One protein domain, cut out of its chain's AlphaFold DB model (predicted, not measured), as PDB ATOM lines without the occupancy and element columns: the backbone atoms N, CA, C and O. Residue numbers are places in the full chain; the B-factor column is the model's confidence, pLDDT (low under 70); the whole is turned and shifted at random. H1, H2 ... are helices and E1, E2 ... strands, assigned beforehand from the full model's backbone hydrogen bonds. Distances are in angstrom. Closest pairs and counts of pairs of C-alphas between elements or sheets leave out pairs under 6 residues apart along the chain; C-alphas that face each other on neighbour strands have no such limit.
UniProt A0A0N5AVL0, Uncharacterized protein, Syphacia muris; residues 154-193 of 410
ATOM      1  N   THR A 154     188.576 166.918 163.802       93.06
ATOM      2  CA  THR A 154     188.280 166.372 165.136       93.06
ATOM      3  C   THR A 154     188.282 164.847 165.187       93.06
ATOM      4  O   THR A 154     188.491 164.285 166.256       93.06
ATOM      5  N   GLU A 155     188.094 164.174 164.048       91.19
ATOM      6  CA  GLU A 155     188.224 162.710 163.938       91.19
ATOM      7  C   GLU A 155     189.687 162.256 163.883       91.19
ATOM      8  O   GLU A 155     189.994 161.075 164.049       91.19
ATOM      9  N   CYS A 156     190.602 163.194 163.646       91.31
ATOM     10  CA  CYS A 156     192.011 162.909 163.488       91.31
ATOM     11  C   CYS A 156     192.751 162.894 164.841       91.31
ATOM     12  O   CYS A 156     192.477 163.729 165.707       91.31
ATOM     13  N   PRO A 157     193.732 161.989 165.039       86.62
ATOM     14  CA  PRO A 157     194.578 161.977 166.233       86.62
ATOM     15  C   PRO A 157     195.262 163.327 166.504       86.62
ATOM     16  O   PRO A 157     195.513 164.119 165.589       86.62
ATOM     17  N   GLN A 158     195.654 163.572 167.758       83.00
ATOM     18  CA  GLN A 158     196.411 164.779 168.117       83.00
ATOM     19  C   GLN A 158     197.642 164.963 167.201       83.00
ATOM     20  O   GLN A 158     198.321 164.000 166.843       83.00
ATOM     21  N   ASN A 159     197.923 166.212 166.808       82.56
ATOM     22  CA  ASN A 159     198.949 166.607 165.823       82.56
ATOM     23  C   ASN A 159     198.732 166.160 164.364       82.56
ATOM     24  O   ASN A 159     199.648 166.287 163.543       82.56
ATOM     25  N   THR A 160     197.527 165.729 164.000       90.62
ATOM     26  CA  THR A 160     197.135 165.529 162.597       90.62
ATOM     27  C   THR A 160     195.988 166.461 162.205       90.62
ATOM     28  O   THR A 160     195.319 167.030 163.068       90.62
ATOM     29  N   ILE A 161     195.821 166.705 160.907       93.56
ATOM     30  CA  ILE A 161     194.694 167.451 160.349       93.56
ATOM     31  C   ILE A 161     194.052 166.661 159.220       93.56
ATOM     32  O   ILE A 161     194.728 165.909 158.519       93.56
ATOM     33  N   CYS A 162     192.749 166.850 159.043       95.00
ATOM     34  CA  CYS A 162     192.030 166.212 157.958       95.00
ATOM     35  C   CYS A 162     192.276 166.979 156.655       95.00
ATOM     36  O   CYS A 162     191.901 168.146 156.545       95.00
ATOM     37  N   ILE A 163     192.921 166.344 155.674       94.06
ATOM     38  CA  ILE A 163     193.204 166.949 154.367       94.06
ATOM     39  C   ILE A 163     192.709 166.069 153.232       94.06
ATOM     40  O   ILE A 163     192.817 164.847 153.274       94.06
ATOM     41  N   TYR A 164     192.211 166.690 152.164       91.44
ATOM     42  CA  TYR A 164     191.892 165.963 150.941       91.44
ATOM     43  C   TYR A 164     193.177 165.588 150.199       91.44
ATOM     44  O   TYR A 164     193.881 166.448 149.663       91.44
ATOM     45  N   SER A 165     193.490 164.293 150.144       87.06
ATOM     46  CA  SER A 165     194.629 163.811 149.373       87.06
ATOM     47  C   SER A 165     194.237 163.615 147.916       87.06
ATOM     48  O   SER A 165     193.465 162.716 147.578       87.06
ATOM     49  N   LYS A 166     194.846 164.403 147.022       76.50
ATOM     50  CA  LYS A 166     194.695 164.227 145.567       76.50
ATOM     51  C   LYS A 166     195.116 162.831 145.099       76.50
ATOM     52  O   LYS A 166     194.545 162.322 144.140       76.50
ATOM     53  N   PHE A 167     196.095 162.222 145.772       72.19
ATOM     54  CA  PHE A 167     196.604 160.897 145.418       72.19
ATOM     55  C   PHE A 167     195.575 159.799 145.709       72.19
ATOM     56  O   PHE A 167     195.362 158.925 144.874       72.19
ATOM     57  N   TYR A 168     194.897 159.877 146.858       79.56
ATOM     58  CA  TYR A 168     193.900 158.880 147.264       79.56
ATOM     59  C   TYR A 168     192.460 159.243 146.874       79.56
ATOM     60  O   TYR A 168     191.569 158.420 147.060       79.56
ATOM     61  N   LYS A 169     192.223 160.452 146.341       86.19
ATOM     62  CA  LYS A 169     190.890 161.007 146.039       86.19
ATOM     63  C   LYS A 169     189.913 160.930 147.223       86.19
ATOM     64  O   LYS A 169     188.717 160.731 147.037       86.19
ATOM     65  N   LYS A 170     190.440 161.068 148.439       91.50
ATOM     66  CA  LYS A 170     189.678 161.039 149.690       91.50
ATOM     67  C   LYS A 170     190.371 161.863 150.767       91.50
ATOM     68  O   LYS A 170     191.564 162.169 150.655       91.50
ATOM     69  N   THR A 171     189.619 162.242 151.787       92.62
ATOM     70  CA  THR A 171     190.117 162.960 152.961       92.62
ATOM     71  C   THR A 171     190.818 162.007 153.920       92.62
ATOM     72  O   THR A 171     190.330 160.918 154.202       92.62
ATOM     73  N   ILE A 172     192.003 162.394 154.385       94.50
ATOM     74  CA  ILE A 172     192.861 161.584 155.247       94.50
ATOM     75  C   ILE A 172     193.463 162.434 156.364       94.50
ATOM     76  O   ILE A 172     193.741 163.618 156.166       94.50
ATOM     77  N   CYS A 173     193.707 161.826 157.522       93.44
ATOM     78  CA  CYS A 173     194.460 162.468 158.594       93.44
ATOM     79  C   CYS A 173     195.961 162.496 158.270       93.44
ATOM     80  O   CYS A 173     196.615 161.454 158.238       93.44
ATOM     81  N   GLU A 174     196.517 163.689 158.077       89.81
ATOM     82  CA  GLU A 174     197.939 163.912 157.793       89.81
ATOM     83  C   GLU A 174     198.600 164.674 158.949       89.81
ATOM     84  O   GLU A 174     197.978 165.532 159.576       89.81
ATOM     85  N   ARG A 175     199.868 164.383 159.269       84.75
ATOM     86  CA  ARG A 175     200.571 165.085 160.359       84.75
ATOM     87  C   ARG A 175     200.762 166.563 160.013       84.75
ATOM     88  O   ARG A 175     201.205 166.909 158.924       84.75
ATOM     89  N   LYS A 176     200.542 167.454 160.984       81.50
ATOM     90  CA  LYS A 176     200.776 168.904 160.805       81.50
ATOM     91  C   LYS A 176     202.206 169.219 160.337       81.50
ATOM     92  O   LYS A 176     202.428 170.167 159.595       81.50
ATOM     93  N   THR A 177     203.181 168.396 160.727       72.69
ATOM     94  CA  THR A 177     204.600 168.584 160.399       72.69
ATOM     95  C   THR A 177     204.994 168.147 158.986       72.69
ATOM     96  O   THR A 177     205.985 168.660 158.468       72.69
ATOM     97  N   SER A 178     204.256 167.234 158.337       59.66
ATOM     98  CA  SER A 178     204.537 166.823 156.950       59.66
ATOM     99  C   SER A 178     204.073 167.867 155.929       59.66
ATOM    100  O   SER A 178     204.658 167.971 154.852       59.66
ATOM    101  N   ILE A 179     203.109 168.714 156.298       58.91
ATOM    102  CA  ILE A 179     202.625 169.831 155.473       58.91
ATOM    103  C   ILE A 179     203.709 170.894 155.266       58.91
ATOM    104  O   ILE A 179     203.931 171.333 154.139       58.91
ATOM    105  N   ASN A 180     204.473 171.221 156.313       46.03
ATOM    106  CA  ASN A 180     205.557 172.210 156.243       46.03
ATOM    107  C   ASN A 180     206.735 171.781 155.344       46.03
ATOM    108  O   ASN A 180     207.631 172.580 155.094       46.03
ATOM    109  N   ARG A 181     206.761 170.533 154.854       43.53
ATOM    110  CA  ARG A 181     207.842 169.990 154.012       43.53
ATOM    111  C   ARG A 181     207.459 169.794 152.541       43.53
ATOM    112  O   ARG A 181     208.132 169.047 151.837       43.53
ATOM    113  N   GLY A 182     206.424 170.484 152.059       34.19
ATOM    114  CA  GLY A 182     206.145 170.581 150.620       34.19
ATOM    115  C   GLY A 182     205.076 169.627 150.087       34.19
ATOM    116  O   GLY A 182     205.080 169.298 148.900       34.19
ATOM    117  N   ILE A 183     204.129 169.197 150.925       46.31
ATOM    118  CA  ILE A 183     202.858 168.682 150.402       46.31
ATOM    119  C   ILE A 183     202.078 169.891 149.875       46.31
ATOM    120  O   ILE A 183     201.882 170.863 150.598       46.31
ATOM    121  N   TRP A 184     201.662 169.849 148.607       43.47
ATOM    122  CA  TRP A 184     200.866 170.902 147.971       43.47
ATOM    123  C   TRP A 184     199.504 171.012 148.656       43.47
ATOM    124  O   TRP A 184     198.555 170.310 148.302       43.47
ATOM    125  N   VAL A 185     199.425 171.876 149.658       44.53
ATOM    126  CA  VAL A 185     198.190 172.205 150.354       44.53
ATOM    127  C   VAL A 185     197.476 173.323 149.596       44.53
ATOM    128  O   VAL A 185     198.101 174.266 149.116       44.53
ATOM    129  N   ASP A 186     196.159 173.184 149.449       42.66
ATOM    130  CA  ASP A 186     195.286 174.189 148.841       42.66
ATOM    131  C   ASP A 186     195.513 175.577 149.479       42.66
ATOM    132  O   ASP A 186     195.651 175.693 150.701       42.66
ATOM    133  N   LYS A 187     195.528 176.638 148.662       40.03
ATOM    134  CA  LYS A 187     195.764 178.027 149.090       40.03
ATOM    135  C   LYS A 187     194.812 178.454 150.217       40.03
ATOM    136  O   LYS A 187     195.243 179.147 151.133       40.03
ATOM    137  N   ARG A 188     193.564 177.965 150.216       45.31
ATOM    138  CA  ARG A 188     192.590 178.233 151.293       45.31
ATOM    139  C   ARG A 188     192.985 177.621 152.635       45.31
ATOM    140  O   ARG A 188     192.781 178.240 153.674       45.31
ATOM    141  N   LEU A 189     193.565 176.420 152.628       51.59
ATOM    142  CA  LEU A 189     194.021 175.773 153.858       51.59
ATOM    143  C   LEU A 189     195.345 176.386 154.340       51.59
ATOM    144  O   LEU A 189     195.562 176.487 155.542       51.59
ATOM    145  N   SER A 190     196.188 176.879 153.424       49.50
ATOM    146  CA  SER A 190     197.358 177.684 153.793       49.50
ATOM    147  C   SER A 190     196.972 178.994 154.490       49.50
ATOM    148  O   SER A 190     197.641 179.361 155.449       49.50
ATOM    149  N   GLU A 191     195.925 179.691 154.042       47.41
ATOM    150  CA  GLU A 191     195.414 180.895 154.718       47.41
ATOM    151  C   GLU A 191     194.788 180.561 156.077       47.41
ATOM    152  O   GLU A 191     195.049 181.248 157.059       47.41
ATOM    153  N   TYR A 192     194.047 179.453 156.177       51.81
ATOM    154  CA  TYR A 192     193.502 178.982 157.452       51.81
ATOM    155  C   TYR A 192     194.602 178.642 158.474       51.81
ATOM    156  O   TYR A 192     194.504 179.020 159.638       51.81
ATOM    157  N   LEU A 193     195.678 177.976 158.036       55.81
ATOM    158  CA  LEU A 193     196.822 177.630 158.889       55.81
ATOM    159  C   LEU A 193     197.665 178.849 159.286       55.81
ATOM    160  O   LEU A 193     198.232 178.843 160.373       55.81
TER     161      LEU A 193
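This is residues 154 to 193 of the 410 residues of an uncharacterized protein of Syphacia muris (UniProt A0A0N5AVL0). A two-stranded hairpin, E1 and E2, passes at the end of E2 straight into a one-turn helix, H1; a loop of seven residues then leads to a second small helix, H2, set off from the hairpin. The printed part has 40 residues, with elements in the order E1, E2, H1, H2, an antiparallel sheet E1 - E2, and a mixed class of helices and strands. It is compact, with a radius of gyration of the C-alphas of 9.8 A and spans of 23 by 21 by 17 A.

E1, residues 160 to 165, begins at C-alpha 160 (197.135, 165.529, 162.597) and is 13.6 A long. E2, residues 170 to 175, is 15.8 A long. H1 is residues 176 to 179, 5.7 A. H2, residues 187 to 193, is 9.9 A long and ends at C-alpha 193 (196.822, 177.630, 158.889).

E1 and E2 form a hairpin, antiparallel at 144 degrees; N 161 and O 174 are within hydrogen-bond range at 2.8 A. The closest C-alphas of E1 and H1, Thr 160 and Lys 176, are 5.3 A apart. H2 is apart from E1, E2 and H1. In H2 every O i to N i+4 pair is within range; H1 is too short for one, and its one O i to N i+3 pair is not within range.

The C-alphas farthest apart, Glu 155 and Gly 182, are 23.7 A apart. The printed part has no cut and no long link. Residues 178 to 193 have pLDDT under 70.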